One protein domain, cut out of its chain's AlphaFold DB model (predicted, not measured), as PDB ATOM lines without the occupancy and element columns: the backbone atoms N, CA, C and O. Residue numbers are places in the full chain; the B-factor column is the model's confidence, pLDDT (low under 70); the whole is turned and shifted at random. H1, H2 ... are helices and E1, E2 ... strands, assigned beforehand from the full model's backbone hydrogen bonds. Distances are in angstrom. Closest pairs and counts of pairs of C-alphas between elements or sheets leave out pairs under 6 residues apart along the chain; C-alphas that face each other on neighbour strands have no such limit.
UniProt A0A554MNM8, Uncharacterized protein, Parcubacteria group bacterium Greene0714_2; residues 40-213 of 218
ATOM      1  N   HIS A  40     -26.012  53.124  -7.947       95.25
ATOM      2  CA  HIS A  40     -24.906  52.589  -7.162       95.25
ATOM      3  C   HIS A  40     -25.440  51.716  -6.038       95.25
ATOM      4  O   HIS A  40     -26.308  52.147  -5.280       95.25
ATOM      5  N   ALA A  41     -24.898  50.515  -5.865       97.31
ATOM      6  CA  ALA A  41     -25.327  49.619  -4.793       97.31
ATOM      7  C   ALA A  41     -24.142  49.012  -4.045       97.31
ATOM      8  O   ALA A  41     -23.233  48.451  -4.656       97.31
ATOM      9  N   ASP A  42     -24.184  49.077  -2.716       97.12
ATOM     10  CA  ASP A  42     -23.233  48.393  -1.852       97.12
ATOM     11  C   ASP A  42     -23.532  46.888  -1.848       97.12
ATOM     12  O   ASP A  42     -24.665  46.458  -1.593       97.12
ATOM     13  N   PHE A  43     -22.506  46.064  -2.043       97.56
ATOM     14  CA  PHE A  43     -22.639  44.616  -1.961       97.56
ATOM     15  C   PHE A  43     -21.476  43.937  -1.242       97.56
ATOM     16  O   PHE A  43     -20.385  44.478  -1.065       97.56
ATOM     17  N   ALA A  44     -21.729  42.707  -0.808       96.75
ATOM     18  CA  ALA A  44     -20.702  41.794  -0.346       96.75
ATOM     19  C   ALA A  44     -21.091  40.357  -0.676       96.75
ATOM     20  O   ALA A  44     -22.265  39.980  -0.627       96.75
ATOM     21  N   VAL A  45     -20.071  39.550  -0.948       95.62
ATOM     22  CA  VAL A  45     -20.180  38.095  -0.995       95.62
ATOM     23  C   VAL A  45     -19.359  37.536   0.155       95.62
ATOM     24  O   VAL A  45     -18.193  37.896   0.310       95.62
ATOM     25  N   VAL A  46     -19.967  36.682   0.965       93.44
ATOM     26  CA  VAL A  46     -19.337  36.033   2.114       93.44
ATOM     27  C   VAL A  46     -19.444  34.530   1.937       93.44
ATOM     28  O   VAL A  46     -20.518  34.010   1.648       93.44
ATOM     29  N   ILE A  47     -18.329  33.829   2.091       93.12
ATOM     30  CA  ILE A  47     -18.239  32.380   1.940       93.12
ATOM     31  C   ILE A  47     -17.613  31.834   3.212       93.12
ATOM     32  O   ILE A  47     -16.501  32.212   3.563       93.12
ATOM     33  N   ASP A  48     -18.350  30.987   3.924       90.38
ATOM     34  CA  ASP A  48     -17.928  30.375   5.187       90.38
ATOM     35  C   ASP A  48     -17.396  31.406   6.210       90.38
ATOM     36  O   ASP A  48     -16.469  31.146   6.972       90.38
ATOM     37  N   GLY A  49     -18.011  32.597   6.230       87.50
ATOM     38  CA  GLY A  49     -17.668  33.707   7.128       87.50
ATOM     39  C   GLY A  49     -16.584  34.658   6.609       87.50
ATOM     40  O   GLY A  49     -16.328  35.685   7.237       87.50
ATOM     41  N   GLU A  50     -15.981  34.374   5.453       90.31
ATOM     42  CA  GLU A  50     -14.939  35.207   4.850       90.31
ATOM     43  C   GLU A  50     -15.489  36.050   3.693       90.31
ATOM     44  O   GLU A  50     -16.127  35.537   2.772       90.31
ATOM     45  N   LYS A  51     -15.240  37.366   3.727       93.12
ATOM     46  CA  LYS A  51     -15.636  38.279   2.646       93.12
ATOM     47  C   LYS A  51     -14.742  38.066   1.424       93.12
ATOM     48  O   LYS A  51     -13.520  38.159   1.514       93.12
ATOM     49  N   VAL A  52     -15.368  37.849   0.273       95.06
ATOM     50  CA  VAL A  52     -14.689  37.783  -1.022       95.06
ATOM     51  C   VAL A  52     -14.238  39.183  -1.436       95.06
ATOM     52  O   VAL A  52     -15.015  40.138  -1.403       95.06
ATOM     53  N   ASP A  53     -12.979  39.293  -1.851       94.56
ATOM     54  CA  ASP A  53     -12.379  40.541  -2.317       94.56
ATOM     55  C   ASP A  53     -12.591  40.742  -3.827       94.56
ATOM     56  O   ASP A  53     -11.918  40.115  -4.656       94.56
ATOM     57  N   PHE A  54     -13.528  41.633  -4.155       94.81
ATOM     58  CA  PHE A  54     -13.806  42.112  -5.511       94.81
ATOM     59  C   PHE A  54     -12.958  43.327  -5.904       94.81
ATOM     60  O   PHE A  54     -12.994  43.719  -7.061       94.81
ATOM     61  N   GLY A  55     -12.142  43.885  -5.001       91.88
ATOM     62  CA  GLY A  55     -11.257  45.036  -5.242       91.88
ATOM     63  C   GLY A  55     -10.076  44.739  -6.178       91.88
ATOM     64  O   GLY A  55      -9.209  45.584  -6.407       91.88
ATOM     65  N   LYS A  56      -9.997  43.513  -6.702       89.50
ATOM     66  CA  LYS A  56      -8.867  43.017  -7.484       89.50
ATOM     67  C   LYS A  56      -8.889  43.557  -8.902       89.50
ATOM     68  O   LYS A  56      -9.930  43.630  -9.541       89.50
ATOM     69  N   ILE A  57      -7.691  43.763  -9.441       82.62
ATOM     70  CA  ILE A  57      -7.438  44.212 -10.814       82.62
ATOM     71  C   ILE A  57      -8.320  43.538 -11.874       82.62
ATOM     72  O   ILE A  57      -8.904  44.208 -12.714       82.62
ATOM     73  N   GLY A  58      -8.447  42.211 -11.819       84.62
ATOM     74  CA  GLY A  58      -9.191  41.450 -12.819       84.62
ATOM     75  C   GLY A  58     -10.708  41.653 -12.777       84.62
ATOM     76  O   GLY A  58     -11.372  41.153 -13.677       84.62
ATOM     77  N   MET A  59     -11.236  42.325 -11.753       87.94
ATOM     78  CA  MET A  59     -12.658  42.626 -11.531       87.94
ATOM     79  C   MET A  59     -12.993  44.099 -11.834       87.94
ATOM     80  O   MET A  59     -14.143  44.506 -11.726       87.94
ATOM     81  N   MET A  60     -11.995  44.917 -12.189       88.38
ATOM     82  CA  MET A  60     -12.164  46.356 -12.389       88.38
ATOM     83  C   MET A  60     -12.301  46.696 -13.868       88.38
ATOM     84  O   MET A  60     -11.478  46.275 -14.679       88.38
ATOM     85  N   SER A  61     -13.292  47.522 -14.189       84.75
ATOM     86  CA  SER A  61     -13.309  48.309 -15.413       84.75
ATOM     87  C   SER A  61     -12.401  49.525 -15.251       84.75
ATOM     88  O   SER A  61     -12.364  50.175 -14.202       84.75
ATOM     89  N   VAL A  62     -11.637  49.814 -16.298       74.69
ATOM     90  CA  VAL A  62     -10.605  50.847 -16.315       74.69
ATOM     91  C   VAL A  62     -10.822  51.750 -17.504       74.69
ATOM     92  O   VAL A  62     -10.722  51.308 -18.649       74.69
ATOM     93  N   LYS A  63     -11.063  53.026 -17.211       69.56
ATOM     94  CA  LYS A  63     -11.141  54.083 -18.207       69.56
ATOM     95  C   LYS A  63     -10.078  55.150 -17.916       69.56
ATOM     96  O   LYS A  63     -10.100  55.732 -16.826       69.56
ATOM     97  N   PRO A  64      -9.121  55.380 -18.835       60.03
ATOM     98  CA  PRO A  64      -8.094  56.403 -18.667       60.03
ATOM     99  C   PRO A  64      -8.688  57.814 -18.565       60.03
ATOM    100  O   PRO A  64      -9.649  58.150 -19.254       60.03
ATOM    101  N   CYS A  65      -8.075  58.670 -17.746       55.59
ATOM    102  CA  CYS A  65      -8.474  60.070 -17.623       55.59
ATOM    103  C   CYS A  65      -8.059  60.878 -18.876       55.59
ATOM    104  O   CYS A  65      -6.870  61.132 -19.067       55.59
ATOM    105  N   GLY A  66      -9.016  61.354 -19.682       54.31
ATOM    106  CA  GLY A  66      -8.784  62.323 -20.770       54.31
ATOM    107  C   GLY A  66      -9.577  62.041 -22.055       54.31
ATOM    108  O   GLY A  66     -10.184  60.989 -22.190       54.31
ATOM    109  N   ASP A  67      -9.539  62.965 -23.024       51.09
ATOM    110  CA  ASP A  67     -10.160  62.812 -24.363       51.09
ATOM    111  C   ASP A  67      -9.395  61.828 -25.283       51.09
ATOM    112  O   ASP A  67      -9.570  61.816 -26.504       51.09
ATOM    113  N   THR A  68      -8.466  61.046 -24.734       47.78
ATOM    114  CA  THR A  68      -7.586  60.174 -25.509       47.78
ATOM    115  C   THR A  68      -8.234  58.811 -25.711       47.78
ATOM    116  O   THR A  68      -8.351  58.052 -24.762       47.78
ATOM    117  N   HIS A  69      -8.632  58.569 -26.964       47.47
ATOM    118  CA  HIS A  69      -8.891  57.298 -27.656       47.47
ATOM    119  C   HIS A  69      -9.450  56.118 -26.828       47.47
ATOM    120  O   HIS A  69      -8.761  55.536 -26.001       47.47
ATOM    121  N   GLU A  70     -10.656  55.672 -27.206       51.59
ATOM    122  CA  GLU A  70     -11.393  54.477 -26.730       51.59
ATOM    123  C   GLU A  70     -10.585  53.155 -26.731       51.59
ATOM    124  O   GLU A  70     -11.043  52.139 -26.220       51.59
ATOM    125  N   GLU A  71      -9.384  53.144 -27.315       49.56
ATOM    126  CA  GLU A  71      -8.544  51.960 -27.513       49.56
ATOM    127  C   GLU A  71      -7.812  51.498 -26.234       49.56
ATOM    128  O   GLU A  71      -7.344  50.361 -26.188       49.56
ATOM    129  N   ASP A  72      -7.757  52.336 -25.190       51.53
ATOM    130  CA  ASP A  72      -7.091  52.045 -23.907       51.53
ATOM    131  C   ASP A  72      -8.073  51.637 -22.779       51.53
ATOM    132  O   ASP A  72      -7.680  51.512 -21.614       51.53
ATOM    133  N   GLU A  73      -9.358  51.428 -23.095       59.44
ATOM    134  CA  GLU A  73     -10.371  50.998 -22.125       59.44
ATOM    135  C   GLU A  73     -10.311  49.483 -21.882       59.44
ATOM    136  O   GLU A  73     -10.476  48.665 -22.789       59.44
ATOM    137  N   LEU A  74     -10.120  49.090 -20.622       65.00
ATOM    138  CA  LEU A  74     -10.297  47.707 -20.182       65.00
ATOM    139  C   LEU A  74     -11.614  47.623 -19.424       65.00
ATOM    140  O   LEU A  74     -11.642  47.754 -18.205       65.00
ATOM    141  N   SER A  75     -12.708  47.431 -20.155       71.31
ATOM    142  CA  SER A  75     -14.048  47.288 -19.589       71.31
ATOM    143  C   SER A  75     -14.460  45.819 -19.551       71.31
ATOM    144  O   SER A  75     -14.406  45.116 -20.561       71.31
ATOM    145  N   LEU A  76     -14.889  45.338 -18.380       76.50
ATOM    146  CA  LEU A  76     -15.581  44.045 -18.283       76.50
ATOM    147  C   LEU A  76     -17.024  44.157 -18.791       76.50
ATOM    148  O   LEU A  76     -17.584  43.191 -19.311       76.50
ATOM    149  N   SER A  77     -17.629  45.336 -18.634       83.38
ATOM    150  CA  SER A  77     -18.949  45.682 -19.150       83.38
ATOM    151  C   SER A  77     -19.214  47.181 -19.009       83.38
ATOM    152  O   SER A  77     -19.072  47.747 -17.927       83.38
ATOM    153  N   ASP A  78     -19.711  47.797 -20.080       83.31
ATOM    154  CA  ASP A  78     -20.025  49.235 -20.107       83.31
ATOM    155  C   ASP A  78     -21.356  49.571 -19.425       83.31
ATOM    156  O   ASP A  78     -21.672  50.735 -19.195       83.31
ATOM    157  N   VAL A  79     -22.168  48.550 -19.128       87.56
ATOM    158  CA  VAL A  79     -23.488  48.730 -18.513       87.56
ATOM    159  C   VAL A  79     -23.497  48.384 -17.032       87.56
ATOM    160  O   VAL A  79     -24.377  48.869 -16.323       87.56
ATOM    161  N   ILE A  80     -22.560  47.545 -16.571       91.50
ATOM    162  CA  ILE A  80     -22.452  47.189 -15.159       91.50
ATOM    163  C   ILE A  80     -21.059  46.733 -14.738       91.50
ATOM    164  O   ILE A  80     -20.558  45.707 -15.203       91.50
ATOM    165  N   HIS A  81     -20.439  47.463 -13.818       92.00
ATOM    166  CA  HIS A  81     -19.040  47.230 -13.485       92.00
ATOM    167  C   HIS A  81     -18.648  47.700 -12.082       92.00
ATOM    168  O   HIS A  81     -19.445  48.261 -11.331       92.00
ATOM    169  N   LEU A  82     -17.388  47.418 -11.755       92.06
ATOM    170  CA  LEU A  82     -16.632  47.980 -10.642       92.06
ATOM    171  C   LEU A  82     -15.520  48.847 -11.222       92.06
ATOM    172  O   LEU A  82     -15.043  48.566 -12.322       92.06
ATOM    173  N   HIS A  83     -15.071  49.864 -10.500       88.12
ATOM    174  CA  HIS A  83     -13.920  50.671 -10.903       88.12
ATOM    175  C   HIS A  83     -13.175  51.213  -9.681       88.12
ATOM    176  O   HIS A  83     -13.569  50.989  -8.539       88.12
ATOM    177  N   ASN A  84     -12.037  51.875  -9.915       82.88
ATOM    178  CA  ASN A  84     -11.241  52.547  -8.875       82.88
ATOM    179  C   ASN A  84     -10.742  51.654  -7.723       82.88
ATOM    180  O   ASN A  84     -10.403  52.140  -6.645       82.88
ATOM    181  N   GLY A  85     -10.666  50.338  -7.944       85.19
ATOM    182  CA  GLY A  85     -10.292  49.383  -6.899       85.19
ATOM    183  C   GLY A  85     -11.359  49.223  -5.811       85.19
ATOM    184  O   GLY A  85     -11.091  48.576  -4.797       85.19
ATOM    185  N   ASP A  86     -12.556  49.781  -6.006       90.12
ATOM    186  CA  ASP A  86     -13.668  49.624  -5.080       90.12
ATOM    187  C   ASP A  86     -14.441  48.343  -5.400       90.12
ATOM    188  O   ASP A  86     -15.244  48.263  -6.326       90.12
ATOM    189  N   GLY A  87     -14.177  47.308  -4.607       93.50
ATOM    190  CA  GLY A  87     -14.897  46.039  -4.675       93.50
ATOM    191  C   GLY A  87     -16.226  46.023  -3.921       93.50
ATOM    192  O   GLY A  87     -16.775  44.941  -3.732       93.50
ATOM    193  N   ASN A  88     -16.700  47.160  -3.405       95.31
ATOM    194  CA  ASN A  88     -17.886  47.217  -2.549       95.31
ATOM    195  C   ASN A  88     -19.096  47.843  -3.233       95.31
ATOM    196  O   ASN A  88     -20.209  47.573  -2.793       95.31
ATOM    197  N   VAL A  89     -18.902  48.658  -4.273       95.69
ATOM    198  CA  VAL A  89     -19.988  49.380  -4.943       95.69
ATOM    199  C   VAL A  89     -20.115  48.909  -6.385       95.69
ATOM    200  O   VAL A  89     -19.199  49.065  -7.183       95.69
ATOM    201  N   ALA A  90     -21.264  48.327  -6.720       96.06
ATOM    202  CA  ALA A  90     -21.625  48.009  -8.095       96.06
ATOM    203  C   ALA A  90     -22.246  49.238  -8.770       96.06
ATOM    204  O   ALA A  90     -23.144  49.865  -8.202       96.06
ATOM    205  N   HIS A  91     -21.792  49.537  -9.985       93.94
ATOM    206  CA  HIS A  91     -22.264  50.645 -10.814       93.94
ATOM    207  C   HIS A  91     -23.148  50.103 -11.932       93.94
ATOM    208  O   HIS A  91     -22.699  49.245 -12.691       93.94
ATOM    209  N   ALA A  92     -24.392  50.571 -12.044       93.88
ATOM    210  CA  ALA A  92     -25.354  50.132 -13.057       93.88
ATOM    211  C   ALA A  92     -25.816  51.310 -13.926       93.88
ATOM    212  O   ALA A  92     -26.489  52.225 -13.457       93.88
ATOM    213  N   HIS A  93     -25.487  51.264 -15.219       91.31
ATOM    214  CA  HIS A  93     -25.734  52.349 -16.183       91.31
ATOM    215  C   HIS A  93     -26.980  52.081 -17.048       91.31
ATOM    216  O   HIS A  93     -27.234  52.739 -18.059       91.31
ATOM    217  N   ARG A  94     -27.774  51.062 -16.686       91.38
ATOM    218  CA  ARG A  94     -29.044  50.741 -17.345       91.38
ATOM    219  C   ARG A  94     -30.036  50.086 -16.384       91.38
ATOM    220  O   ARG A  94     -29.670  49.199 -15.622       91.38
ATOM    221  N   ALA A  95     -31.308  50.468 -16.502       92.19
ATOM    222  CA  ALA A  95     -32.401  49.862 -15.747       92.19
ATOM    223  C   ALA A  95     -32.591  48.373 -16.074       92.19
ATOM    224  O   ALA A  95     -32.326  47.923 -17.194       92.19
ATOM    225  N   GLY A  96     -33.120  47.622 -15.110       93.19
ATOM    226  CA  GLY A  96     -33.451  46.208 -15.264       93.19
ATOM    227  C   GLY A  96     -32.260  45.256 -15.163       93.19
ATOM    228  O   GLY A  96     -32.443  44.064 -15.396       93.19
ATOM    229  N   LEU A  97     -31.061  45.748 -14.835       95.56
ATOM    230  CA  LEU A  97     -29.899  44.897 -14.591       95.56
ATOM    231  C   LEU A  97     -30.022  44.216 -13.229       95.56
ATOM    232  O   LEU A  97     -30.220  44.864 -12.200       95.56
ATOM    233  N   SER A  98     -29.913  42.895 -13.238       97.50
ATOM    234  CA  SER A  98     -29.973  42.068 -12.040       97.50
ATOM    235  C   SER A  98     -28.592  41.836 -11.434       97.50
ATOM    236  O   SER A  98     -27.560  41.970 -12.099       97.50
ATOM    237  N   TRP A  99     -28.557  41.394 -10.178       97.69
ATOM    238  CA  TRP A  99     -27.316  40.904  -9.573       97.69
ATOM    239  C   TRP A  99     -26.734  39.703 -10.323       97.69
ATOM    240  O   TRP A  99     -25.519  39.544 -10.389       97.69
ATOM    241  N   LYS A 100     -27.572  38.866 -10.942       97.12
ATOM    242  CA  LYS A 100     -27.103  37.797 -11.827       97.12
ATOM    243  C   LYS A 100     -26.331  38.355 -13.022       97.12
ATOM    244  O   LYS A 100     -25.265  37.830 -13.332       97.12
ATOM    245  N   ASP A 101     -26.839  39.410 -13.659       96.38
ATOM    246  CA  ASP A 101     -26.144  40.066 -14.772       96.38
ATOM    247  C   ASP A 101     -24.783  40.601 -14.317       96.38
ATOM    248  O   ASP A 101     -23.784  40.347 -14.986       96.38
ATOM    249  N   PHE A 102     -24.727  41.242 -13.142       97.00
ATOM    250  CA  PHE A 102     -23.478  41.705 -12.530       97.00
ATOM    251  C   PHE A 102     -22.438  40.591 -12.403       97.00
ATOM    252  O   PHE A 102     -21.335  40.701 -12.928       97.00
ATOM    253  N   PHE A 103     -22.769  39.493 -11.722       96.69
ATOM    254  CA  PHE A 103     -21.789  38.431 -11.495       96.69
ATOM    255  C   PHE A 103     -21.334  37.781 -12.808       96.69
ATOM    256  O   PHE A 103     -20.149  37.484 -12.962       96.69
ATOM    257  N   ILE A 104     -22.226  37.648 -13.793       95.06
ATOM    258  CA  ILE A 104     -21.859  37.133 -15.117       95.06
ATOM    259  C   ILE A 104     -20.831  38.045 -15.805       95.06
ATOM    260  O   ILE A 104     -19.870  37.520 -16.373       95.06
ATOM    261  N   THR A 105     -20.959  39.379 -15.729       92.44
ATOM    262  CA  THR A 105     -19.943  40.291 -16.301       92.44
ATOM    263  C   THR A 105     -18.610  40.212 -15.563       92.44
ATOM    264  O   THR A 105     -17.556  40.344 -16.180       92.44
ATOM    265  N   GLN A 106     -18.635  39.871 -14.273       92.75
ATOM    266  CA  GLN A 106     -17.437  39.562 -13.485       92.75
ATOM    267  C   GLN A 106     -16.843  38.174 -13.786       92.75
ATOM    268  O   GLN A 106     -15.911  37.741 -13.108       92.75
ATOM    269  N   GLY A 107     -17.351  37.447 -14.788       92.56
ATOM    270  CA  GLY A 107     -16.892  36.100 -15.140       92.56
ATOM    271  C   GLY A 107     -17.267  35.036 -14.105       92.56
ATOM    272  O   GLY A 107     -16.619  33.992 -14.034       92.56
ATOM    273  N   ILE A 108     -18.277  35.310 -13.282       95.31
ATOM    274  CA  ILE A 108     -18.787  34.419 -12.244       95.31
ATOM    275  C   ILE A 108     -20.090  33.795 -12.752       95.31
ATOM    276  O   ILE A 108     -21.050  34.483 -13.097       95.31
ATOM    277  N   LEU A 109     -20.131  32.466 -12.809       96.19
ATOM    278  CA  LEU A 109     -21.302  31.733 -13.280       96.19
ATOM    279  C   LEU A 109     -22.316  31.604 -12.147       96.19
ATOM    280  O   LEU A 109     -21.995  31.046 -11.101       96.19
ATOM    281  N   VAL A 110     -23.538  32.085 -12.377       95.38
ATOM    282  CA  VAL A 110     -24.665  31.969 -11.441       95.38
ATOM    283  C   VAL A 110     -25.693  30.992 -12.008       95.38
ATOM    284  O   VAL A 110     -26.356  31.269 -13.015       95.38
ATOM    285  N   GLU A 111     -25.835  29.853 -11.342       90.12
ATOM    286  CA  GLU A 111     -26.754  28.766 -11.676       90.12
ATOM    287  C   GLU A 111     -27.795  28.588 -10.563       90.12
ATOM    288  O   GLU A 111     -27.594  29.017  -9.429       90.12
ATOM    289  N   ASP A 112     -28.887  27.875 -10.845       85.19
ATOM    290  CA  ASP A 112     -29.981  27.649  -9.881       85.19
ATOM    291  C   ASP A 112     -29.510  27.026  -8.556       85.19
ATOM    292  O   ASP A 112     -30.144  27.176  -7.511       85.19
ATOM    293  N   LYS A 113     -28.394  26.290  -8.594       84.31
ATOM    294  CA  LYS A 113     -27.828  25.607  -7.429       84.31
ATOM    295  C   LYS A 113     -26.676  26.355  -6.779       84.31
ATOM    296  O   LYS A 113     -26.219  25.879  -5.749       84.31
ATOM    297  N   GLY A 114     -26.195  27.474  -7.309       92.75
ATOM    298  CA  GLY A 114     -25.094  28.210  -6.694       92.75
ATOM    299  C   GLY A 114     -24.207  28.930  -7.694       92.75
ATOM    300  O   GLY A 114     -24.650  29.330  -8.767       92.75
ATOM    301  N   VAL A 115     -22.947  29.121  -7.311       96.38
ATOM    302  CA  VAL A 115     -22.036  30.034  -8.006       96.38
ATOM    303  C   VAL A 115     -20.692  29.366  -8.269       96.38
ATOM    304  O   VAL A 115     -20.174  28.668  -7.398       96.38
ATOM    305  N   THR A 116     -20.118  29.599  -9.450       96.94
ATOM    306  CA  THR A 116     -18.747  29.194  -9.797       96.94
ATOM    307  C   THR A 116     -17.904  30.412 -10.161       96.94
ATOM    308  O   THR A 116     -18.253  31.163 -11.072       96.94
ATOM    309  N   PHE A 117     -16.795  30.605  -9.450       95.25
ATOM    310  CA  PHE A 117     -15.854  31.705  -9.652       95.25
ATOM    311  C   PHE A 117     -14.871  31.424 -10.795       95.25
ATOM    312  O   PHE A 117     -14.728  30.298 -11.274       95.25
ATOM    313  N   ARG A 118     -14.160  32.471 -11.229       90.69
ATOM    314  CA  ARG A 118     -13.208  32.432 -12.355       90.69
ATOM    315  C   ARG A 118     -12.037  31.469 -12.160       90.69
ATOM    316  O   ARG A 118     -11.461  31.011 -13.139       90.69
ATOM    317  N   ASP A 119     -11.669  31.202 -10.914       91.38
ATOM    318  CA  ASP A 119     -10.620  30.250 -10.542       91.38
ATOM    319  C   ASP A 119     -11.107  28.789 -10.545       91.38
ATOM    320  O   ASP A 119     -10.321  27.872 -10.303       91.38
ATOM    321  N   GLY A 120     -12.388  28.563 -10.850       93.81
ATOM    322  CA  GLY A 120     -13.026  27.253 -10.862       93.81
ATOM    323  C   GLY A 120     -13.598  26.828  -9.510       93.81
ATOM    324  O   GLY A 120     -14.131  25.722  -9.417       93.81
ATOM    325  N   ALA A 121     -13.520  27.661  -8.466       95.38
ATOM    326  CA  ALA A 121     -14.148  27.359  -7.185       95.38
ATOM    327  C   ALA A 121     -15.682  27.408  -7.310       95.38
ATOM    328  O   ALA A 121     -16.251  28.437  -7.682       95.38
ATOM    329  N   SER A 122     -16.354  26.302  -6.979       96.06
ATOM    330  CA  SER A 122     -17.817  26.178  -7.035       96.06
ATOM    331  C   SER A 122     -18.431  26.017  -5.648       96.06
ATOM    332  O   SER A 122     -18.043  25.141  -4.875       96.06
ATOM    333  N   TYR A 123     -19.467  26.805  -5.382       95.50
ATOM    334  CA  TYR A 123     -20.211  26.833  -4.127       95.50
ATOM    335  C   TYR A 123     -21.674  26.521  -4.414       95.50
ATOM    336  O   TYR A 123     -22.464  27.405  -4.757       95.50
ATOM    337  N   LEU A 124     -22.014  25.233  -4.334       94.38
ATOM    338  CA  LEU A 124     -23.327  24.711  -4.697       94.38
ATOM    339  C   LEU A 124     -24.133  24.327  -3.457       94.38
ATOM    340  O   LEU A 124     -23.668  23.570  -2.601       94.38
ATOM    341  N   ASN A 125     -25.378  24.793  -3.422       92.00
ATOM    342  CA  ASN A 125     -26.406  24.408  -2.471       92.00
ATOM    343  C   ASN A 125     -26.496  22.885  -2.376       92.00
ATOM    344  O   ASN A 125     -26.679  22.172  -3.367       92.00
ATOM    345  N   ASN A 126     -26.389  22.393  -1.153       89.25
ATOM    346  CA  ASN A 126     -26.467  20.989  -0.807       89.25
ATOM    347  C   ASN A 126     -27.128  20.833   0.575       89.25
ATOM    348  O   ASN A 126     -27.523  21.808   1.207       89.25
ATOM    349  N   GLY A 127     -27.268  19.598   1.057       86.50
ATOM    350  CA  GLY A 127     -27.924  19.332   2.345       86.50
ATOM    351  C   GLY A 127     -27.192  19.888   3.576       86.50
ATOM    352  O   GLY A 127     -27.741  19.835   4.671       86.50
ATOM    353  N   THR A 128     -25.967  20.394   3.416       88.12
ATOM    354  CA  THR A 128     -25.118  20.897   4.504       88.12
ATOM    355  C   THR A 128     -24.691  22.348   4.352       88.12
ATOM    356  O   THR A 128     -24.455  22.964   5.387       88.12
ATOM    357  N   SER A 129     -24.653  22.902   3.134       89.94
ATOM    358  CA  SER A 129     -24.333  24.310   2.853       89.94
ATOM    359  C   SER A 129     -25.265  24.910   1.799       89.94
ATOM    360  O   SER A 129     -25.671  24.215   0.870       89.94
ATOM    361  N   ALA A 130     -25.603  26.193   1.925       91.44
ATOM    362  CA  ALA A 130     -26.478  26.884   0.975       91.44
ATOM    363  C   ALA A 130     -26.212  28.391   0.908       91.44
ATOM    364  O   ALA A 130     -25.670  28.960   1.851       91.44
ATOM    365  N   TRP A 131     -26.668  29.042  -0.156       92.25
ATOM    366  CA  TRP A 131     -26.717  30.496  -0.298       92.25
ATOM    367  C   TRP A 131     -27.896  31.112   0.476       92.25
ATOM    368  O   TRP A 131     -28.978  30.532   0.538       92.25
ATOM    369  N   SER A 132     -27.691  32.285   1.069       90.50
ATOM    370  CA  SER A 132     -28.709  33.210   1.579       90.50
ATOM    371  C   SER A 132     -28.500  34.575   0.937       90.50
ATOM    372  O   SER A 132     -27.367  34.999   0.698       90.50
ATOM    373  N   GLY A 133     -29.607  35.261   0.668       91.88
ATOM    374  CA  GLY A 133     -29.604  36.605   0.120       91.88
ATOM    375  C   GLY A 133     -30.286  37.583   1.058       91.88
ATOM    376  O   GLY A 133     -31.365  37.307   1.585       91.88
ATOM    377  N   TRP A 134     -29.672  38.743   1.242       93.31
ATOM    378  CA  TRP A 134     -30.252  39.843   1.993       93.31
ATOM    379  C   TRP A 134     -30.173  41.134   1.204       93.31
ATOM    380  O   TRP A 134     -29.116  41.494   0.702       93.31
ATOM    381  N   LYS A 135     -31.284  41.863   1.156       94.69
ATOM    382  CA  LYS A 135     -31.386  43.181   0.537       94.69
ATOM    383  C   LYS A 135     -31.963  44.152   1.552       94.69
ATOM    384  O   LYS A 135     -33.060  43.938   2.068       94.69
ATOM    385  N   ASN A 136     -31.215  45.203   1.874       93.31
ATOM    386  CA  ASN A 136     -31.619  46.252   2.815       93.31
ATOM    387  C   ASN A 136     -32.090  45.686   4.170       93.31
ATOM    388  O   ASN A 136     -33.121  46.087   4.712       93.31
ATOM    389  N   GLY A 137     -31.353  44.696   4.691       89.94
ATOM    390  CA  GLY A 137     -31.645  44.038   5.971       89.94
ATOM    391  C   GLY A 137     -32.786  43.013   5.938       89.94
ATOM    392  O   GLY A 137     -33.148  42.477   6.985       89.94
ATOM    393  N   LYS A 138     -33.366  42.725   4.769       91.31
ATOM    394  CA  LYS A 138     -34.446  41.742   4.604       91.31
ATOM    395  C   LYS A 138     -33.957  40.534   3.820       91.31
ATOM    396  O   LYS A 138     -33.285  40.701   2.809       91.31
ATOM    397  N   PHE A 139     -34.330  39.341   4.271       90.50
ATOM    398  CA  PHE A 139     -34.066  38.105   3.542       90.50
ATOM    399  C   PHE A 139     -34.819  38.099   2.203       90.50
ATOM    400  O   PHE A 139     -35.988  38.491   2.146       90.50
ATOM    401  N   VAL A 140     -34.150  37.648   1.143       92.44
ATOM    402  CA  VAL A 140     -34.688  37.519  -0.215       92.44
ATOM    403  C   VAL A 140     -34.312  36.144  -0.758       92.44
ATOM    404  O   VAL A 140     -33.134  35.807  -0.831       92.44
ATOM    405  N   GLU A 141     -35.323  35.361  -1.141       88.56
ATOM    406  CA  GLU A 141     -35.156  33.974  -1.595       88.56
ATOM    407  C   GLU A 141     -34.384  33.877  -2.918       88.56
ATOM    408  O   GLU A 141     -33.426  33.115  -3.015       88.56
ATOM    409  N   ASP A 142     -34.746  34.700  -3.905       90.75
ATOM    410  CA  ASP A 142     -34.047  34.797  -5.190       90.75
ATOM    411  C   ASP A 142     -33.431  36.188  -5.357       90.75
ATOM    412  O   ASP A 142     -33.939  37.064  -6.066       90.75
ATOM    413  N   LEU A 143     -32.352  36.416  -4.607       94.56
ATOM    414  CA  LEU A 143     -31.624  37.679  -4.640       94.56
ATOM    415  C   LEU A 143     -30.904  37.899  -5.980       94.56
ATOM    416  O   LEU A 143     -30.763  39.040  -6.413       94.56
ATOM    417  N   TRP A 144     -30.490  36.825  -6.657       95.56
ATOM    418  CA  TRP A 144     -29.784  36.897  -7.939       95.56
ATOM    419  C   TRP A 144     -30.638  37.555  -9.024       95.56
ATOM    420  O   TRP A 144     -30.120  38.332  -9.822       95.56
ATOM    421  N   ALA A 145     -31.945  37.286  -9.032       95.75
ATOM    422  CA  ALA A 145     -32.886  37.899  -9.966       95.75
ATOM    423  C   ALA A 145     -33.309  39.327  -9.582       95.75
ATOM    424  O   ALA A 145     -34.021  39.977 -10.349       95.75
ATOM    425  N   GLN A 146     -32.922  39.831  -8.403       96.75
ATOM    426  CA  GLN A 146     -33.283  41.192  -8.015       96.75
ATOM    427  C   GLN A 146     -32.521  42.208  -8.854       96.75
ATOM    428  O   GLN A 146     -31.311  42.096  -9.045       96.75
ATOM    429  N   GLU A 147     -33.248  43.233  -9.289       97.19
ATOM    430  CA  GLU A 147     -32.664  44.415  -9.904       97.19
ATOM    431  C   GLU A 147     -31.775  45.141  -8.891       97.19
ATOM    432  O   GLU A 147     -32.117  45.253  -7.700       97.19
ATOM    433  N   ILE A 148     -30.641  45.624  -9.380       97.06
ATOM    434  CA  ILE A 148     -29.794  46.568  -8.661       97.06
ATOM    435  C   ILE A 148     -30.554  47.882  -8.584       97.06
ATOM    436  O   ILE A 148     -31.153  48.286  -9.574       97.06
ATOM    437  N   ARG A 149     -30.610  48.484  -7.394       96.31
ATOM    438  CA  ARG A 149     -31.219  49.795  -7.169       96.31
ATOM    439  C   ARG A 149     -30.273  50.695  -6.408       96.31
ATOM    440  O   ARG A 149     -29.481  50.221  -5.594       96.31
ATOM    441  N   ASP A 150     -30.411  51.992  -6.648       95.69
ATOM    442  CA  ASP A 150     -29.581  52.993  -5.995       95.69
ATOM    443  C   ASP A 150     -29.663  52.886  -4.465       95.69
ATOM    444  O   ASP A 150     -30.749  52.763  -3.886       95.69
ATOM    445  N   LEU A 151     -28.500  52.942  -3.820       95.50
ATOM    446  CA  LEU A 151     -28.284  52.825  -2.375       95.50
ATOM    447  C   LEU A 151     -28.674  51.475  -1.760       95.50
ATOM    448  O   LEU A 151     -28.745  51.363  -0.528       95.50
ATOM    449  N   ASP A 152     -28.928  50.450  -2.573       96.69
ATOM    450  CA  ASP A 152     -29.144  49.108  -2.053       96.69
ATOM    451  C   ASP A 152     -27.918  48.622  -1.273       96.69
ATOM    452  O   ASP A 152     -26.774  48.862  -1.645       96.69
ATOM    453  N   ARG A 153     -28.180  47.882  -0.194       95.50
ATOM    454  CA  ARG A 153     -27.183  47.152   0.593       95.50
ATOM    455  C   ARG A 153     -27.486  45.665   0.498       95.50
ATOM    456  O   ARG A 153     -28.487  45.206   1.065       95.50
ATOM    457  N   VAL A 154     -26.646  44.925  -0.218       96.25
ATOM    458  CA  VAL A 154     -26.930  43.544  -0.625       96.25
ATOM    459  C   VAL A 154     -25.856  42.563  -0.163       96.25
ATOM    460  O   VAL A 154     -24.698  42.664  -0.546       96.25
ATOM    461  N   LEU A 155     -26.241  41.565   0.632       95.81
ATOM    462  CA  LEU A 155     -25.345  40.503   1.091       95.81
ATOM    463  C   LEU A 155     -25.735  39.167   0.462       95.81
ATOM    464  O   LEU A 155     -26.849  38.681   0.667       95.81
ATOM    465  N   PHE A 156     -24.777  38.553  -0.224       95.06
ATOM    466  CA  PHE A 156     -24.807  37.149  -0.615       95.06
ATOM    467  C   PHE A 156     -23.934  36.363   0.361       95.06
ATOM    468  O   PHE A 156     -22.750  36.657   0.500       95.06
ATOM    469  N   SER A 157     -24.500  35.375   1.045       92.50
ATOM    470  CA  SER A 157     -23.782  34.581   2.047       92.50
ATOM    471  C   SER A 157     -23.909  33.097   1.727       92.50
ATOM    472  O   SER A 157     -25.012  32.605   1.502       92.50
ATOM    473  N   TYR A 158     -22.798  32.373   1.677       92.38
ATOM    474  CA  TYR A 158     -22.755  30.923   1.515       92.38
ATOM    475  C   TYR A 158     -22.102  30.286   2.735       92.38
ATOM    476  O   TYR A 158     -21.057  30.738   3.193       92.38
ATOM    477  N   GLY A 159     -22.689  29.207   3.244       90.06
ATOM    478  CA  GLY A 159     -22.099  28.437   4.337       90.06
ATOM    479  C   GLY A 159     -23.046  27.380   4.883       90.06
ATOM    480  O   GLY A 159     -24.060  27.072   4.251       90.06
ATOM    481  N   SER A 160     -22.743  26.825   6.058       86.19
ATOM    482  CA  SER A 160     -23.498  25.699   6.625       86.19
ATOM    483  C   SER A 160     -24.989  26.009   6.894       86.19
ATOM    484  O   SER A 160     -25.328  27.106   7.331       86.19
ATOM    485  N   VAL A 161     -25.889  25.046   6.639       70.06
ATOM    486  CA  VAL A 161     -27.371  25.158   6.754       70.06
ATOM    487  C   VAL A 161     -27.898  24.699   8.120       70.06
ATOM    488  O   VAL A 161     -29.051  24.295   8.246       70.06
ATOM    489  N   LEU A 162     -27.091  24.731   9.182       62.41
ATOM    490  CA  LEU A 162     -27.637  24.545  10.532       62.41
ATOM    491  C   LEU A 162     -28.484  25.794  10.874       62.41
ATOM    492  O   LEU A 162     -27.966  26.884  11.103       62.41
ATOM    493  N   SER A 163     -29.808  25.639  10.797       57.88
ATOM    494  CA  SER A 163     -30.692  26.442   9.928       57.88
ATOM    495  C   SER A 163     -31.276  27.743  10.485       57.88
ATOM    496  O   SER A 163     -31.900  28.469   9.723       57.88
ATOM    497  N   ASP A 164     -31.023  28.099  11.741       58.72
ATOM    498  CA  ASP A 164     -31.490  29.379  12.313       58.72
ATOM    499  C   ASP A 164     -30.337  30.305  12.728       58.72
ATOM    500  O   ASP A 164     -30.482  31.528  12.753       58.72
ATOM    501  N   PHE A 165     -29.162  29.740  13.012       59.84
ATOM    502  CA  PHE A 165     -28.020  30.507  13.505       59.84
ATOM    503  C   PHE A 165     -27.421  31.393  12.408       59.84
ATOM    504  O   PHE A 165     -27.234  32.591  12.617       59.84
ATOM    505  N   ARG A 166     -27.238  30.855  11.196       70.50
ATOM    506  CA  ARG A 166     -26.639  31.616  10.090       70.50
ATOM    507  C   ARG A 166     -27.467  32.830   9.679       70.50
ATOM    508  O   ARG A 166     -26.913  33.897   9.449       70.50
ATOM    509  N   LEU A 167     -28.794  32.705   9.632       73.12
ATOM    510  CA  LEU A 167     -29.648  33.846   9.288       73.12
ATOM    511  C   LEU A 167     -29.539  34.967  10.333       73.12
ATOM    512  O   LEU A 167     -29.647  36.143   9.990       73.12
ATOM    513  N   SER A 168     -29.294  34.618  11.599       75.62
ATOM    514  CA  SER A 168     -29.034  35.607  12.648       75.62
ATOM    515  C   SER A 168     -27.634  36.223  12.567       75.62
ATOM    516  O   SER A 168     -27.508  37.423  12.800       75.62
ATOM    517  N   GLU A 169     -26.609  35.459  12.178       75.31
ATOM    518  CA  GLU A 169     -25.252  35.977  11.945       75.31
ATOM    519  C   GLU A 169     -25.193  36.909  10.735       75.31
ATOM    520  O   GLU A 169     -24.685  38.023  10.854       75.31
ATOM    521  N   ASP A 170     -25.782  36.508   9.604       79.31
ATOM    522  CA  ASP A 170     -25.890  37.350   8.409       79.31
ATOM    523  C   ASP A 170     -26.587  38.671   8.760       79.31
ATOM    524  O   ASP A 170     -26.113  39.760   8.426       79.31
ATOM    525  N   ARG A 171     -27.704  38.592   9.496       77.25
ATOM    526  CA  ARG A 171     -28.440  39.774   9.945       77.25
ATOM    527  C   ARG A 171     -27.603  40.663  10.861       77.25
ATOM    528  O   ARG A 171     -27.602  41.879  10.684       77.25
ATOM    529  N   LEU A 172     -26.879  40.083  11.814       80.25
ATOM    530  CA  LEU A 172     -25.998  40.842  12.699       80.25
ATOM    531  C   LEU A 172     -24.858  41.508  11.914       80.25
ATOM    532  O   LEU A 172     -24.510  42.655  12.193       80.25
ATOM    533  N   ALA A 173     -24.303  40.837  10.906       79.00
ATOM    534  CA  ALA A 173     -23.273  41.398  10.038       79.00
ATOM    535  C   ALA A 173     -23.796  42.583   9.203       79.00
ATOM    536  O   ALA A 173     -23.093  43.583   9.038       79.00
ATOM    537  N   LEU A 174     -25.047  42.517   8.734       79.94
ATOM    538  CA  LEU A 174     -25.728  43.626   8.053       79.94
ATOM    539  C   LEU A 174     -25.947  44.831   8.975       79.94
ATOM    540  O   LEU A 174     -25.690  45.971   8.572       79.94
ATOM    541  N   GLU A 175     -26.435  44.576  10.192       77.88
ATOM    542  CA  GLU A 175     -26.744  45.599  11.201       77.88
ATOM    543  C   GLU A 175     -25.473  46.262  11.755       77.88
ATOM    544  O   GLU A 175     -25.465  47.467  11.997       77.88
ATOM    545  N   SER A 176     -24.385  45.503  11.905       79.19
ATOM    546  CA  SER A 176     -23.088  46.011  12.376       79.19
ATOM    547  C   SER A 176     -22.233  46.661  11.285       79.19
ATOM    548  O   SER A 176     -21.254  47.329  11.611       79.19
ATOM    549  N   GLY A 177     -22.579  46.483  10.004       80.62
ATOM    550  CA  GLY A 177     -21.768  46.970   8.882       80.62
ATOM    551  C   GLY A 177     -20.449  46.213   8.709       80.62
ATOM    552  O   GLY A 177     -19.510  46.750   8.131       80.62
ATOM    553  N   LEU A 178     -20.361  44.974   9.209       84.75
ATOM    554  CA  LEU A 178     -19.130  44.178   9.192       84.75
ATOM    555  C   LEU A 178     -18.627  43.908   7.767       84.75
ATOM    556  O   LEU A 178     -17.428  43.969   7.508       84.75
ATOM    557  N   PHE A 179     -19.548  43.607   6.848       86.50
ATOM    558  CA  PHE A 179     -19.215  43.281   5.456       86.50
ATOM    559  C   PHE A 179     -19.710  44.318   4.454       86.50
ATOM    560  O   PHE A 179     -19.069  44.508   3.419       86.50
ATOM    561  N   LEU A 180     -20.836  44.970   4.762       91.25
ATOM    562  CA  LEU A 180     -21.464  45.957   3.893       91.25
ATOM    563  C   LEU A 180     -21.149  47.371   4.333       91.25
ATOM    564  O   LEU A 180     -21.494  47.785   5.444       91.25
ATOM    565  N   THR A 181     -20.609  48.115   3.385       91.75
ATOM    566  CA  THR A 181     -20.387  49.547   3.455       91.75
ATOM    567  C   THR A 181     -21.691  50.331   3.248       91.75
ATOM    568  O   THR A 181     -22.807  49.794   3.294       91.75
ATOM    569  N   SER A 182     -21.528  51.646   3.126       91.50
ATOM    570  CA  SER A 182     -22.564  52.591   2.709       91.50
ATOM    571  C   SER A 182     -21.955  53.611   1.740       91.50
ATOM    572  O   SER A 182     -22.270  54.795   1.818       91.50
ATOM    573  N   GLU A 183     -21.005  53.174   0.910       92.00
ATOM    574  CA  GLU A 183     -20.235  54.051   0.017       92.00
ATOM    575  C   GLU A 183     -20.988  54.345  -1.284       92.00
ATOM    576  O   GLU A 183     -20.720  55.362  -1.926       92.00
ATOM    577  N   ALA A 184     -22.025  53.564  -1.620       92.94
ATOM    578  CA  ALA A 184     -22.902  53.875  -2.746       92.94
ATOM    579  C   ALA A 184     -23.524  55.276  -2.624       92.94
ATOM    580  O   ALA A 184     -23.755  55.947  -3.628       92.94
ATOM    581  N   CYS A 185     -23.736  55.779  -1.402       92.81
ATOM    582  CA  CYS A 185     -24.248  57.135  -1.200       92.81
ATOM    583  C   CYS A 185     -23.259  58.233  -1.614       92.81
ATOM    584  O   CYS A 185     -23.689  59.333  -1.970       92.81
ATOM    585  N   VAL A 186     -21.949  57.960  -1.551       90.81
ATOM    586  CA  VAL A 186     -20.904  58.902  -1.974       90.81
ATOM    587  C   VAL A 186     -20.904  58.973  -3.493       90.81
ATOM    588  O   VAL A 186     -20.959  60.070  -4.046       90.81
ATOM    589  N   GLN A 187     -20.944  57.808  -4.146       87.88
ATOM    590  CA  GLN A 187     -21.021  57.690  -5.604       87.88
ATOM    591  C   GLN A 187     -22.297  58.330  -6.166       87.88
ATOM    592  O   GLN A 187     -22.248  59.092  -7.128       87.88
ATOM    593  N   SER A 188     -23.422  58.152  -5.472       88.12
ATOM    594  CA  SER A 188     -24.719  58.746  -5.835       88.12
ATOM    595  C   SER A 188     -24.854  60.228  -5.464       88.12
ATOM    596  O   SER A 188     -25.876  60.851  -5.747       88.12
ATOM    597  N   GLY A 189     -23.878  60.805  -4.754       87.31
ATOM    598  CA  GLY A 189     -23.929  62.188  -4.268       87.31
ATOM    599  C   GLY A 189     -25.005  62.461  -3.206       87.31
ATOM    600  O   GLY A 189     -25.257  63.617  -2.859       87.31
ATOM    601  N   THR A 190     -25.639  61.424  -2.654       88.69
ATOM    602  CA  THR A 190     -26.722  61.550  -1.665       88.69
ATOM    603  C   THR A 190     -26.201  61.774  -0.244       88.69
ATOM    604  O   THR A 190     -26.946  62.243   0.620       88.69
ATOM    605  N   CYS A 191     -24.911  61.523   0.011       89.25
ATOM    606  CA  CYS A 191     -24.260  61.784   1.297       89.25
ATOM    607  C   CYS A 191     -23.048  62.726   1.185       89.25
ATOM    608  O   CYS A 191     -21.956  62.426   1.659       89.25
ATOM    609  N   SER A 192     -23.270  63.934   0.656       81.25
ATOM    610  CA  SER A 192     -22.240  64.973   0.438       81.25
ATOM    611  C   SER A 192     -21.364  65.329   1.651       81.25
ATOM    612  O   SER A 192     -20.246  65.813   1.493       81.25
ATOM    613  N   HIS A 193     -21.826  65.063   2.876       84.44
ATOM    614  CA  HIS A 193     -21.037  65.241   4.099       84.44
ATOM    615  C   HIS A 193     -19.836  64.281   4.211       84.44
ATOM    616  O   HIS A 193     -18.961  64.513   5.042       84.44
ATOM    617  N   ARG A 194     -19.797  63.210   3.409       84.25
ATOM    618  CA  ARG A 194     -18.711  62.215   3.371       84.25
ATOM    619  C   ARG A 194     -17.700  62.454   2.249       84.25
ATOM    620  O   ARG A 194     -16.718  61.729   2.167       84.25
ATOM    621  N   GLY A 195     -17.911  63.485   1.434       81.62
ATOM    622  CA  GLY A 195     -17.080  63.803   0.277       81.62
ATOM    623  C   GLY A 195     -17.855  63.712  -1.034       81.62
ATOM    624  O   GLY A 195     -19.078  63.585  -1.051       81.62
ATOM    625  N   THR A 196     -17.116  63.819  -2.132       77.31
ATOM    626  CA  THR A 196     -17.616  63.687  -3.503       77.31
ATOM    627  C   THR A 196     -16.885  62.539  -4.175       77.31
ATOM    628  O   THR A 196     -15.672  62.411  -3.990       77.31
ATOM    629  N   SER A 197     -17.594  61.738  -4.963       76.88
ATOM    630  CA  SER A 197     -16.968  60.716  -5.795       76.88
ATOM    631  C   SER A 197     -16.021  61.331  -6.822       76.88
ATOM    632  O   SER A 197     -16.226  62.448  -7.311       76.88
ATOM    633  N   ALA A 198     -14.955  60.595  -7.135       71.88
ATOM    634  CA  ALA A 198     -14.177  60.868  -8.332       71.88
ATOM    635  C   ALA A 198     -15.057  60.608  -9.570       71.88
ATOM    636  O   ALA A 198     -15.961  59.772  -9.508       71.88
ATOM    637  N   PRO A 199     -14.817  61.294 -10.700       70.62
ATOM    638  CA  PRO A 199     -15.492  60.954 -11.944       70.62
ATOM    639  C   PRO A 199     -15.215  59.492 -12.317       70.62
ATOM    640  O   PRO A 199     -14.077  59.042 -12.244       70.62
ATOM    641  N   GLU A 200     -16.226  58.764 -12.774       63.97
ATOM    642  CA  GLU A 200     -16.073  57.346 -13.155       63.97
ATOM    643  C   GLU A 200     -15.176  57.127 -14.368       63.97
ATOM    644  O   GLU A 200     -14.526  56.099 -14.509       63.97
ATOM    645  N   ASN A 201     -15.081  58.146 -15.223       62.88
ATOM    646  CA  ASN A 201     -14.143  58.186 -16.343       62.88
ATOM    647  C   ASN A 201     -12.707  58.502 -15.893       62.88
ATOM    648  O   ASN A 201     -11.864  58.856 -16.716       62.88
ATOM    649  N   CYS A 202     -12.435  58.474 -14.591       55.69
ATOM    650  CA  CYS A 202     -11.125  58.733 -14.032       55.69
ATOM    651  C   CYS A 202     -10.718  57.565 -13.139       55.69
ATOM    652  O   CYS A 202     -10.846  57.638 -11.918       55.69
ATOM    653  N   GLY A 203     -10.239  56.493 -13.782       53.72
ATOM    654  CA  GLY A 203      -9.620  55.346 -13.128       53.72
ATOM    655  C   GLY A 203      -8.363  55.758 -12.361       53.72
ATOM    656  O   GLY A 203      -7.262  55.706 -12.908       53.72
ATOM    657  N   ASP A 204      -8.506  56.175 -11.106       48.41
ATOM    658  CA  ASP A 204      -7.385  56.544 -10.243       48.41
ATOM    659  C   ASP A 204      -6.814  55.259  -9.637       48.41
ATOM    660  O   ASP A 204      -7.165  54.812  -8.543       48.41
ATOM    661  N   MET A 205      -5.971  54.580 -10.411       54.72
ATOM    662  CA  MET A 205      -5.395  53.309  -9.997       54.72
ATOM    663  C   MET A 205      -4.037  53.501  -9.323       54.72
ATOM    664  O   MET A 205      -3.172  54.207  -9.851       54.72
ATOM    665  N   PRO A 206      -3.794  52.849  -8.171       50.84
ATOM    666  CA  PRO A 206      -2.506  52.929  -7.491       50.84
ATOM    667  C   PRO A 206      -1.393  52.426  -8.417       50.84
ATOM    668  O   PRO A 206      -1.603  51.507  -9.197       50.84
ATOM    669  N   SER A 207      -0.181  52.977  -8.325       51.41
ATOM    670  CA  SER A 207       0.943  52.660  -9.233       51.41
ATOM    671  C   SER A 207       1.308  51.166  -9.336       51.41
ATOM    672  O   SER A 207       1.925  50.749 -10.318       51.41
ATOM    673  N   SER A 208       0.898  50.344  -8.365       51.50
ATOM    674  CA  SER A 208       0.973  48.878  -8.411       51.50
ATOM    675  C   SER A 208       0.126  48.250  -9.526       51.50
ATOM    676  O   SER A 208       0.501  47.206 -10.049       51.50
ATOM    677  N   PHE A 209      -0.959  48.907  -9.937       56.16
ATOM    678  CA  PHE A 209      -1.852  48.510 -11.028       56.16
ATOM    679  C   PHE A 209      -1.095  48.278 -12.336       56.16
ATOM    680  O   PHE A 209      -1.194  47.206 -12.924       56.16
ATOM    681  N   TRP A 210      -0.264  49.238 -12.752       54.62
ATOM    682  CA  TRP A 210       0.501  49.134 -13.998       54.62
ATOM    683  C   TRP A 210       1.504  47.978 -13.963       54.62
ATOM    684  O   TRP A 210       1.749  47.335 -14.979       54.62
ATOM    685  N   LEU A 211       2.057  47.672 -12.786       56.91
ATOM    686  CA  LEU A 211       2.969  46.544 -12.609       56.91
ATOM    687  C   LEU A 211       2.246  45.193 -12.690       56.91
ATOM    688  O   LEU A 211       2.798  44.256 -13.266       56.91
ATOM    689  N   ASP A 212       1.034  45.084 -12.146       58.12
ATOM    690  CA  ASP A 212       0.248  43.846 -12.195       58.12
ATOM    691  C   ASP A 212      -0.400  43.618 -13.568       58.12
ATOM    692  O   ASP A 212      -0.439  42.483 -14.044       58.12
ATOM    693  N   LEU A 213      -0.788  44.678 -14.279       57.44
ATOM    694  CA  LEU A 213      -1.259  44.585 -15.666       57.44
ATOM    695  C   LEU A 213      -0.150  44.099 -16.610       57.44
ATOM    696  O   LEU A 213      -0.364  43.188 -17.408       57.44
TER     697      LEU A 213
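AT A GLANCE: This is residues 40 to 213 of the 218 residues of an uncharacterized protein of Parcubacteria group bacterium Greene0714_2 (UniProt A0A554MNM8). Little regular structure: a strongly twisted sheet, E2 E1 E8 E6 E7, mixed, with H2 over one face as two layers, the small antiparallel meander E3 E4 E5 near E6, and long loops. The 174 printed residues have 68 in named elements, mixed class, ordered E1 E2 H1 E3 E4 E5 E6 E7 E8 H2 H3 H4. They are compact, radius of gyration of the C-alphas 16.6 A, spanning 54 by 39 by 31 A.

IN THESE COORDINATES: E1, residues 40 to 47, 23.1 A, begins at (-24.906, 52.589, -7.162). E2 is 89 to 92, E8 153 to 160, E6 129 to 135, E7 138 to 140, E3 109 to 111, E4 114 to 116, E5 122 to 124. H1 is 99 to 105, H2 165 to 176, H3 184 to 187; H4, 208 to 213, ends at (-1.259, 44.585, -15.666).

HOW THE PARTS SIT: E1 and E8 are parallel, N 46 and O 156 being 2.8 A apart, within hydrogen-bond range. H2 touches E8, closest C-alphas Ser 157 and Asp 170, 7.3 A. H1 only grazes both sheets.

THE WHOLE: The printed part has no cut. Links E1 to E2, E7 to E8 and H3 to H4 are long. Residues 63 to 74, 162 to 165 and 200 to 213 have pLDDT under 70.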